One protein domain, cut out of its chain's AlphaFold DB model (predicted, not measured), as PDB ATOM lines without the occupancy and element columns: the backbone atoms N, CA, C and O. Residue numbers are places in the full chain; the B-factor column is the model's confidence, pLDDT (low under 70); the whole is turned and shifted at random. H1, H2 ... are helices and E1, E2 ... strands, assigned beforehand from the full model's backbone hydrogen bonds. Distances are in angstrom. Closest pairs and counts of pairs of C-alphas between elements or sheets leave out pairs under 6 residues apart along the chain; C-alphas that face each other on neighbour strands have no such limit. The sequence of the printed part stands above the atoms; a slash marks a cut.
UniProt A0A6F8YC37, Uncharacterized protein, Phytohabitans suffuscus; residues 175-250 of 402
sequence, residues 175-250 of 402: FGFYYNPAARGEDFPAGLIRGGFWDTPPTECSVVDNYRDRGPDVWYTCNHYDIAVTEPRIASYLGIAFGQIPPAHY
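This is residues 175 to 250 of the 402 residues of an uncharacterized protein of Phytohabitans suffuscus (UniProt A0A6F8YC37). With little regular structure, mostly loops, the domain has a small antiparallel sheet, E1 - E3 - E2, towards one end, helix H2 towards the other, and short H1 between them. The printed part has 76 residues, 24 in named elements: two helices and three strands, in order H1 E1 E2 E3 H2, class mixed. It is compact, radius of gyration of the C-alphas 12.0 A, spanning 31 by 26 by 24 A.

From first to last C-alpha, E3, residues 218 to 221, measures 9.8 A, E2, residues 206 to 209, 9.4 A, and E1, residues 196 to 198, 7.3 A. H1, residues 175 to 178, 5.6 A, begins at C-alpha 175 (15.613, 2.805, 45.474). H2, residues 233 to 241, 12.2 A, ends at C-alpha 241 (5.783, 0.573, 42.914).

Within hydrogen-bond range are N 198 and O 219 of E1 and E3, 2.8 A, and N 220 and O 207 of hairpin E2 and E3, 2.8 A. H1 only grazes the sheet. H1 touches H2, closest C-alphas Phe 175 and Gly 239, 5.1 A. Every O i to N i+4 pair in H2 is within range; H1 is too short for one.

The printed part has no cut. Links H1 to E1 and E3 to H2 are long. No printed residue is under 70 in pLDDT.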
ATOM      1  N   PHE A 175      15.220   2.353  46.812       98.62
ATOM      2  CA  PHE A 175      15.613   2.805  45.474       98.62
ATOM      3  C   PHE A 175      15.646   4.328  45.337       98.62
ATOM      4  O   PHE A 175      16.276   4.841  44.409       98.62
ATOM      5  N   GLY A 176      15.030   5.060  46.268       98.25
ATOM      6  CA  GLY A 176      15.137   6.508  46.332       98.25
ATOM      7  C   GLY A 176      16.582   6.982  46.503       98.25
ATOM      8  O   GLY A 176      16.899   8.071  46.034       98.25
ATOM      9  N   PHE A 177      17.482   6.177  47.090       98.38
ATOM     10  CA  PHE A 177      18.909   6.524  47.169       98.38
ATOM     11  C   PHE A 177      19.532   6.750  45.796       98.38
ATOM     12  O   PHE A 177      20.446   7.553  45.684       98.38
ATOM     13  N   TYR A 178      19.038   6.092  44.748       98.44
ATOM     14  CA  TYR A 178      19.549   6.282  43.393       98.44
ATOM     15  C   TYR A 178      18.909   7.467  42.669       98.44
ATOM     16  O   TYR A 178      19.415   7.871  41.626       98.44
ATOM     17  N   TYR A 179      17.798   8.010  43.162       98.31
ATOM     18  CA  TYR A 179      16.997   8.981  42.429       98.31
ATOM     19  C   TYR A 179      17.473  10.413  42.675       98.31
ATOM     20  O   TYR A 179      17.295  10.958  43.759       98.31
ATOM     21  N   ASN A 180      18.010  11.048  41.633       97.81
ATOM     22  CA  ASN A 180      18.311  12.472  41.641       97.81
ATOM     23  C   ASN A 180      17.120  13.247  41.035       97.81
ATOM     24  O   ASN A 180      16.927  13.178  39.812       97.81
ATOM     25  N   PRO A 181      16.353  14.019  41.830       96.38
ATOM     26  CA  PRO A 181      15.215  14.795  41.335       96.38
ATOM     27  C   PRO A 181      15.608  15.894  40.337       96.38
ATOM     28  O   PRO A 181      14.811  16.208  39.459       96.38
ATOM     29  N   ALA A 182      16.829  16.428  40.417       95.75
ATOM     30  CA  ALA A 182      17.332  17.518  39.577       95.75
ATOM     31  C   ALA A 182      18.126  17.032  38.345       95.75
ATOM     32  O   ALA A 182      18.760  17.827  37.652       95.75
ATOM     33  N   ALA A 183      18.114  15.726  38.042       95.81
ATOM     34  CA  ALA A 183      18.964  15.132  37.001       95.81
ATOM     35  C   ALA A 183      18.768  15.714  35.588       95.81
ATOM     36  O   ALA A 183      19.657  15.606  34.748       95.81
ATOM     37  N   ARG A 184      17.599  16.300  35.306       93.31
ATOM     38  CA  ARG A 184      17.247  16.896  34.007       93.31
ATOM     39  C   ARG A 184      17.354  18.431  33.999       93.31
ATOM     40  O   ARG A 184      16.956  19.044  33.010       93.31
ATOM     41  N   GLY A 185      17.905  19.024  35.059       92.56
ATOM     42  CA  GLY A 185      17.909  20.465  35.325       92.56
ATOM     43  C   GLY A 185      16.825  20.865  36.330       92.56
ATOM     44  O   GLY A 185      15.810  20.182  36.447       92.56
ATOM     45  N   GLU A 186      17.045  21.968  37.052       88.44
ATOM     46  CA  GLU A 186      16.163  22.436  38.140       88.44
ATOM     47  C   GLU A 186      14.734  22.753  37.669       88.44
ATOM     48  O   GLU A 186      13.776  22.524  38.403       88.44
ATOM     49  N   ASP A 187      14.583  23.205  36.421       90.44
ATOM     50  CA  ASP A 187      13.285  23.550  35.828       90.44
ATOM     51  C   ASP A 187      12.540  22.344  35.227       90.44
ATOM     52  O   ASP A 187      11.417  22.479  34.731       90.44
ATOM     53  N   PHE A 188      13.145  21.149  35.225       94.06
ATOM     54  CA  PHE A 188      12.515  19.955  34.669       94.06
ATOM     55  C   PHE A 188      11.712  19.210  35.752       94.06
ATOM     56  O   PHE A 188      12.240  18.905  36.818       94.06
ATOM     57  N   PRO A 189      10.445  18.829  35.498       94.06
ATOM     58  CA  PRO A 189       9.517  18.378  36.546       94.06
ATOM     59  C   PRO A 189       9.764  16.952  37.078       94.06
ATOM     60  O   PRO A 189       8.923  16.414  37.801       94.06
ATOM     61  N   ALA A 190      10.860  16.293  36.693       95.81
ATOM     62  CA  ALA A 190      11.150  14.911  37.064       95.81
ATOM     63  C   ALA A 190      12.647  14.561  36.987       95.81
ATOM     64  O   ALA A 190      13.395  15.074  36.157       95.81
ATOM     65  N   GLY A 191      13.062  13.614  37.825       96.62
ATOM     66  CA  GLY A 191      14.447  13.178  37.953       96.62
ATOM     67  C   GLY A 191      14.767  11.852  37.269       96.62
ATOM     68  O   GLY A 191      13.906  11.174  36.697       96.62
ATOM     69  N   LEU A 192      16.027  11.448  37.388       97.62
ATOM     70  CA  LEU A 192      16.567  10.192  36.866       97.62
ATOM     71  C   LEU A 192      17.286   9.421  37.968       97.62
ATOM     72  O   LEU A 192      17.737  10.000  38.956       97.62
ATOM     73  N   ILE A 193      17.441   8.116  37.765       97.62
ATOM     74  CA  ILE A 193      18.273   7.290  38.636       97.62
ATOM     75  C   ILE A 193      19.745   7.371  38.214       97.62
ATOM     76  O   ILE A 193      20.069   7.442  37.026       97.62
ATOM     77  N   ARG A 194      20.640   7.377  39.197       97.00
ATOM     78  CA  ARG A 194      22.094   7.260  39.050       97.00
ATOM     79  C   ARG A 194      22.484   5.828  38.675       97.00
ATOM     80  O   ARG A 194      21.739   4.890  38.939       97.00
ATOM     81  N   GLY A 195      23.693   5.666  38.136       94.75
ATOM     82  CA  GLY A 195      24.344   4.361  37.980       94.75
ATOM     83  C   GLY A 195      24.383   3.570  39.290       94.75
ATOM     84  O   GLY A 195      24.036   2.390  39.345       94.75
ATOM     85  N   GLY A 196      24.743   4.266  40.362       97.62
ATOM     86  CA  GLY A 196      24.809   3.752  41.721       97.62
ATOM     87  C   GLY A 196      25.564   4.730  42.612       97.62
ATOM     88  O   GLY A 196      25.663   5.919  42.283       97.62
ATOM     89  N   PHE A 197      26.118   4.229  43.709       98.56
ATOM     90  CA  PHE A 197      26.989   5.010  44.584       98.56
ATOM     91  C   PHE A 197      28.049   4.145  45.268       98.56
ATOM     92  O   PHE A 197      27.919   2.923  45.337       98.56
ATOM     93  N   TRP A 198      29.084   4.798  45.777       98.56
ATOM     94  CA  TRP A 198      30.046   4.239  46.719       98.56
ATOM     95  C   TRP A 198      29.802   4.856  48.096       98.56
ATOM     96  O   TRP A 198      29.467   6.036  48.199       98.56
ATOM     97  N   ASP A 199      29.988   4.070  49.149       97.00
ATOM     98  CA  ASP A 199      29.972   4.521  50.549       97.00
ATOM     99  C   ASP A 199      31.361   4.968  51.041       97.00
ATOM    100  O   ASP A 199      31.534   5.406  52.177       97.00
ATOM    101  N   THR A 200      32.359   4.886  50.163       96.62
ATOM    102  CA  THR A 200      33.723   5.374  50.362       96.62
ATOM    103  C   THR A 200      34.205   6.110  49.107       96.62
ATOM    104  O   THR A 200      33.702   5.841  48.013       96.62
ATOM    105  N   PRO A 201      35.178   7.037  49.217       97.19
ATOM    106  CA  PRO A 201      35.662   7.798  48.069       97.19
ATOM    107  C   PRO A 201      36.200   6.899  46.934       97.19
ATOM    108  O   PRO A 201      37.146   6.137  47.162       97.19
ATOM    109  N   PRO A 202      35.652   6.988  45.707       96.19
ATOM    110  CA  PRO A 202      36.141   6.238  44.555       96.19
ATOM    111  C   PRO A 202      37.253   6.991  43.809       96.19
ATOM    112  O   PRO A 202      37.506   8.175  44.041       96.19
ATOM    113  N   THR A 203      37.899   6.307  42.862       92.88
ATOM    114  CA  THR A 203      38.807   6.954  41.890       92.88
ATOM    115  C   THR A 203      38.064   7.470  40.657       92.88
ATOM    116  O   THR A 203      38.545   8.337  39.929       92.88
ATOM    117  N   GLU A 204      36.887   6.906  40.416       92.31
ATOM    118  CA  GLU A 204      35.986   7.192  39.321       92.31
ATOM    119  C   GLU A 204      35.282   8.543  39.505       92.31
ATOM    120  O   GLU A 204      35.187   9.087  40.609       92.31
ATOM    121  N   CYS A 205      34.741   9.085  38.407       95.38
ATOM    122  CA  CYS A 205      33.946  10.310  38.465       95.38
ATOM    123  C   CYS A 205      32.767  10.125  39.422       95.38
ATOM    124  O   CYS A 205      31.886   9.288  39.180       95.38
ATOM    125  N   SER A 206      32.737  10.950  40.466       97.62
ATOM    126  CA  SER A 206      31.680  10.934  41.464       97.62
ATOM    127  C   SER A 206      31.218  12.331  41.862       97.62
ATOM    128  O   SER A 206      31.937  13.319  41.716       97.62
ATOM    129  N   VAL A 207      29.983  12.393  42.356       98.00
ATOM    130  CA  VAL A 207      29.362  13.572  42.962       98.00
ATOM    131  C   VAL A 207      28.966  13.199  44.383       98.00
ATOM    132  O   VAL A 207      28.252  12.217  44.571       98.00
ATOM    133  N   VAL A 208      29.442  13.961  45.365       98.19
ATOM    134  CA  VAL A 208      29.074  13.773  46.774       98.19
ATOM    135  C   VAL A 208      27.714  14.409  47.012       98.19
ATOM    136  O   VAL A 208      27.532  15.581  46.682       98.19
ATOM    137  N   ASP A 209      26.763  13.633  47.520       97.31
ATOM    138  CA  ASP A 209      25.393  14.089  47.762       97.31
ATOM    139  C   ASP A 209      24.671  13.147  48.747       97.31
ATOM    140  O   ASP A 209      25.210  12.107  49.141       97.31
ATOM    141  N   ASN A 210      23.421  13.471  49.084       96.81
ATOM    142  CA  ASN A 210      22.547  12.658  49.931       96.81
ATOM    143  C   ASN A 210      21.071  12.795  49.515       96.81
ATOM    144  O   ASN A 210      20.273  13.457  50.173       96.81
ATOM    145  N   TYR A 211      20.661  12.132  48.427       95.56
ATOM    146  CA  TYR A 211      19.315  12.314  47.846       95.56
ATOM    147  C   TYR A 211      18.139  11.926  48.753       95.56
ATOM    148  O   TYR A 211      16.984  12.228  48.439       95.56
ATOM    149  N   ARG A 212      18.397  11.205  49.848       96.19
ATOM    150  CA  ARG A 212      17.368  10.752  50.794       96.19
ATOM    151  C   ARG A 212      17.467  11.403  52.162       96.19
ATOM    152  O   ARG A 212      16.655  11.034  53.014       96.19
ATOM    153  N   ASP A 213      18.408  12.329  52.352       96.06
ATOM    154  CA  ASP A 213      18.700  12.982  53.631       96.06
ATOM    155  C   ASP A 213      18.806  11.962  54.782       96.06
ATOM    156  O   ASP A 213      18.250  12.144  55.869       96.06
ATOM    157  N   ARG A 214      19.455  10.819  54.519       96.56
ATOM    158  CA  ARG A 214      19.549   9.694  55.459       96.56
ATOM    159  C   ARG A 214      20.930   9.066  55.399       96.56
ATOM    160  O   ARG A 214      21.349   8.620  54.338       96.56
ATOM    161  N   GLY A 215      21.570   8.972  56.559       96.44
ATOM    162  CA  GLY A 215      22.954   8.520  56.644       96.44
ATOM    163  C   GLY A 215      23.949   9.616  56.253       96.44
ATOM    164  O   GLY A 215      23.543  10.763  56.032       96.44
ATOM    165  N   PRO A 216      25.251   9.289  56.211       97.06
ATOM    166  CA  PRO A 216      26.279  10.182  55.691       97.06
ATOM    167  C   PRO A 216      26.122  10.406  54.179       97.06
ATOM    168  O   PRO A 216      25.460   9.633  53.487       97.06
ATOM    169  N   ASP A 217      26.771  11.451  53.669       98.06
ATOM    170  CA  ASP A 217      26.875  11.667  52.227       98.06
ATOM    171  C   ASP A 217      27.599  10.492  51.561       98.06
ATOM    172  O   ASP A 217      28.545   9.920  52.111       98.06
ATOM    173  N   VAL A 218      27.170  10.167  50.345       98.44
ATOM    174  CA  VAL A 218      27.747   9.095  49.531       98.44
ATOM    175  C   VAL A 218      28.273   9.651  48.214       98.44
ATOM    176  O   VAL A 218      27.931  10.755  47.786       98.44
ATOM    177  N   TRP A 219      29.109   8.873  47.534       98.62
ATOM    178  CA  TRP A 219      29.689   9.243  46.248       98.62
ATOM    179  C   TRP A 219      28.838   8.647  45.132       98.62
ATOM    180  O   TRP A 219      28.949   7.468  44.819       98.62
ATOM    181  N   TYR A 220      27.972   9.437  44.509       98.50
ATOM    182  CA  TYR A 220      27.156   8.987  43.382       98.50
ATOM    183  C   TYR A 220      27.945   8.965  42.081       98.50
ATOM    184  O   TYR A 220      28.777   9.833  41.835       98.50
ATOM    185  N   THR A 221      27.619   8.035  41.186       97.31
ATOM    186  CA  THR A 221      28.147   8.055  39.814       97.31
ATOM    187  C   THR A 221      27.811   9.369  39.105       97.31
ATOM    188  O   THR A 221      26.673   9.834  39.166       97.31
ATOM    189  N   CYS A 222      28.737   9.935  38.328       95.88
ATOM    190  CA  CYS A 222      28.443  11.140  37.541       95.88
ATOM    191  C   CYS A 222      27.318  10.950  36.506       95.88
ATOM    192  O   CYS A 222      26.622  11.913  36.193       95.88
ATOM    193  N   ASN A 223      27.115   9.730  35.999       93.31
ATOM    194  CA  ASN A 223      26.071   9.432  35.023       93.31
ATOM    195  C   ASN A 223      24.700   9.168  35.664       93.31
ATOM    196  O   ASN A 223      24.581   8.771  36.830       93.31
ATOM    197  N   HIS A 224      23.678   9.298  34.823       94.38
ATOM    198  CA  HIS A 224      22.307   8.861  35.060       94.38
ATOM    199  C   HIS A 224      21.875   7.896  33.965       94.38
ATOM    200  O   HIS A 224      22.436   7.900  32.870       94.38
ATOM    201  N   TYR A 225      20.853   7.101  34.252       92.19
ATOM    202  CA  TYR A 225      20.137   6.349  33.232       92.19
ATOM    203  C   TYR A 225      19.033   7.216  32.643       92.19
ATOM    204  O   TYR A 225      17.989   7.437  33.256       92.19
ATOM    205  N   ASP A 226      19.310   7.752  31.461       89.75
ATOM    206  CA  ASP A 226      18.547   8.816  30.821       89.75
ATOM    207  C   ASP A 226      17.719   8.355  29.620       89.75
ATOM    208  O   ASP A 226      16.871   9.119  29.167       89.75
ATOM    209  N   ILE A 227      17.893   7.119  29.146       91.19
ATOM    210  CA  ILE A 227      17.073   6.510  28.090       91.19
ATOM    211  C   ILE A 227      16.124   5.444  28.642       91.19
ATOM    212  O   ILE A 227      16.369   4.823  29.673       91.19
ATOM    213  N   ALA A 228      15.014   5.228  27.941       91.94
ATOM    214  CA  ALA A 228      13.933   4.355  28.386       91.94
ATOM    215  C   ALA A 228      14.268   2.865  28.272       91.94
ATOM    216  O   ALA A 228      13.817   2.062  29.085       91.94
ATOM    217  N   VAL A 229      15.021   2.485  27.240       92.12
ATOM    218  CA  VAL A 229      15.400   1.093  26.988       92.12
ATOM    219  C   VAL A 229      16.772   0.873  27.593       92.12
ATOM    220  O   VAL A 229      17.796   1.143  26.974       92.12
ATOM    221  N   THR A 230      16.784   0.440  28.843       88.94
ATOM    222  CA  THR A 230      18.010   0.202  29.595       88.94
ATOM    223  C   THR A 230      17.760  -0.836  30.684       88.94
ATOM    224  O   THR A 230      16.622  -1.019  31.131       88.94
ATOM    225  N   GLU A 231      18.824  -1.511  31.102       79.50
ATOM    226  CA  GLU A 231      18.824  -2.542  32.141       79.50
ATOM    227  C   GLU A 231      18.158  -2.131  33.477       79.50
ATOM    228  O   GLU A 231      17.258  -2.842  33.930       79.50
ATOM    229  N   PRO A 232      18.485  -0.989  34.114       87.62
ATOM    230  CA  PRO A 232      17.951  -0.625  35.433       87.62
ATOM    231  C   PRO A 232      16.502  -0.131  35.400       87.62
ATOM    232  O   PRO A 232      15.982   0.330  36.414       87.62
ATOM    233  N   ARG A 233      15.803  -0.247  34.268       93.88
ATOM    234  CA  ARG A 233      14.362   0.029  34.188       93.88
ATOM    235  C   ARG A 233      13.566  -0.779  35.222       93.88
ATOM    236  O   ARG A 233      12.563  -0.286  35.736       93.88
ATOM    237  N   ILE A 234      14.040  -1.969  35.602       96.19
ATOM    238  CA  ILE A 234      13.448  -2.736  36.706       96.19
ATOM    239  C   ILE A 234      13.553  -2.005  38.059       96.19
ATOM    240  O   ILE A 234      12.590  -2.010  38.826       96.19
ATOM    241  N   ALA A 235      14.664  -1.311  38.334       97.38
ATOM    242  CA  ALA A 235      14.842  -0.508  39.544       97.38
ATOM    243  C   ALA A 235      13.870   0.681  39.559       97.38
ATOM    244  O   ALA A 235      13.252   0.958  40.586       97.38
ATOM    245  N   SER A 236      13.652   1.324  38.407       97.31
ATOM    246  CA  SER A 236      12.620   2.355  38.247       97.31
ATOM    247  C   SER A 236      11.224   1.818  38.571       97.31
ATOM    248  O   SER A 236      10.474   2.460  39.305       97.31
ATOM    249  N   TYR A 237      10.865   0.630  38.067       97.31
ATOM    250  CA  TYR A 237       9.567   0.010  38.349       97.31
ATOM    251  C   TYR A 237       9.370  -0.306  39.820       97.31
ATOM    252  O   TYR A 237       8.316   0.013  40.370       97.31
ATOM    253  N   LEU A 238      10.375  -0.887  40.466       98.19
ATOM    254  CA  LEU A 238      10.317  -1.206  41.887       98.19
ATOM    255  C   LEU A 238      10.257   0.060  42.741       98.19
ATOM    256  O   LEU A 238       9.379   0.164  43.592       98.19
ATOM    257  N   GLY A 239      11.106   1.052  42.464       98.25
ATOM    258  CA  GLY A 239      11.097   2.328  43.177       98.25
ATOM    259  C   GLY A 239       9.757   3.058  43.063       98.25
ATOM    260  O   GLY A 239       9.247   3.559  44.064       98.25
ATOM    261  N   ILE A 240       9.134   3.062  41.879       98.19
ATOM    262  CA  ILE A 240       7.786   3.624  41.687       98.19
ATOM    263  C   ILE A 240       6.738   2.793  42.436       98.19
ATOM    264  O   ILE A 240       5.920   3.347  43.168       98.19
ATOM    265  N   ALA A 241       6.759   1.467  42.288       97.44
ATOM    266  CA  ALA A 241       5.783   0.573  42.914       97.44
ATOM    267  C   ALA A 241       5.851   0.593  44.449       97.44
ATOM    268  O   ALA A 241       4.832   0.407  45.112       97.44
ATOM    269  N   PHE A 242       7.034   0.829  45.018       97.88
ATOM    270  CA  PHE A 242       7.249   0.961  46.459       97.88
ATOM    271  C   PHE A 242       7.031   2.391  46.973       97.88
ATOM    272  O   PHE A 242       7.157   2.626  48.171       97.88
ATOM    273  N   GLY A 243       6.691   3.347  46.099       98.19
ATOM    274  CA  GLY A 243       6.468   4.749  46.471       98.19
ATOM    275  C   GLY A 243       7.743   5.509  46.850       98.19
ATOM    276  O   GLY A 243       7.662   6.560  47.477       98.19
ATOM    277  N   GLN A 244       8.912   4.982  46.485       98.25
ATOM    278  CA  GLN A 244      10.231   5.558  46.770       98.25
ATOM    279  C   GLN A 244      10.680   6.543  45.680       98.25
ATOM    280  O   GLN A 244      11.448   7.462  45.952       98.25
ATOM    281  N   ILE A 245      10.189   6.362  44.448       98.31
ATOM    282  CA  ILE A 245      10.474   7.210  43.284       98.31
ATOM    283  C   ILE A 245       9.146   7.732  42.704       98.31
ATOM    284  O   ILE A 245       8.210   6.947  42.535       98.31
ATOM    285  N   PRO A 246       9.025   9.029  42.353       97.62
ATOM    286  CA  PRO A 246       7.811   9.562  41.739       97.62
ATOM    287  C   PRO A 246       7.488   8.888  40.392       97.62
ATOM    288  O   PRO A 246       8.391   8.722  39.571       97.62
ATOM    289  N   PRO A 247       6.208   8.602  40.068       97.38
ATOM    290  CA  PRO A 247       5.826   8.027  38.771       97.38
ATOM    291  C   PRO A 247       6.280   8.847  37.553       97.38
ATOM    292  O   PRO A 247       6.516   8.293  36.480       97.38
ATOM    293  N   ALA A 248       6.441  10.164  37.720       97.00
ATOM    294  CA  ALA A 248       6.948  11.074  36.694       97.00
ATOM    295  C   ALA A 248       8.350  10.683  36.176       97.00
ATOM    296  O   ALA A 248       8.657  10.934  35.012       97.00
ATOM    297  N   HIS A 249       9.161   9.985  36.984       97.00
ATOM    298  CA  HIS A 249      10.465   9.445  36.584       97.00
ATOM    299  C   HIS A 249      10.396   8.604  35.297       97.00
ATOM    300  O   HIS A 249      11.258   8.729  34.428       97.00
ATOM    301  N   TYR A 250       9.339   7.804  35.114       95.81
ATOM    302  CA  TYR A 250       9.170   6.971  33.916       95.81
ATOM    303  C   TYR A 250       9.127   7.789  32.610       95.81
ATOM    304  O   TYR A 250       9.521   7.318  31.540       95.81
TER     305      TYR A 250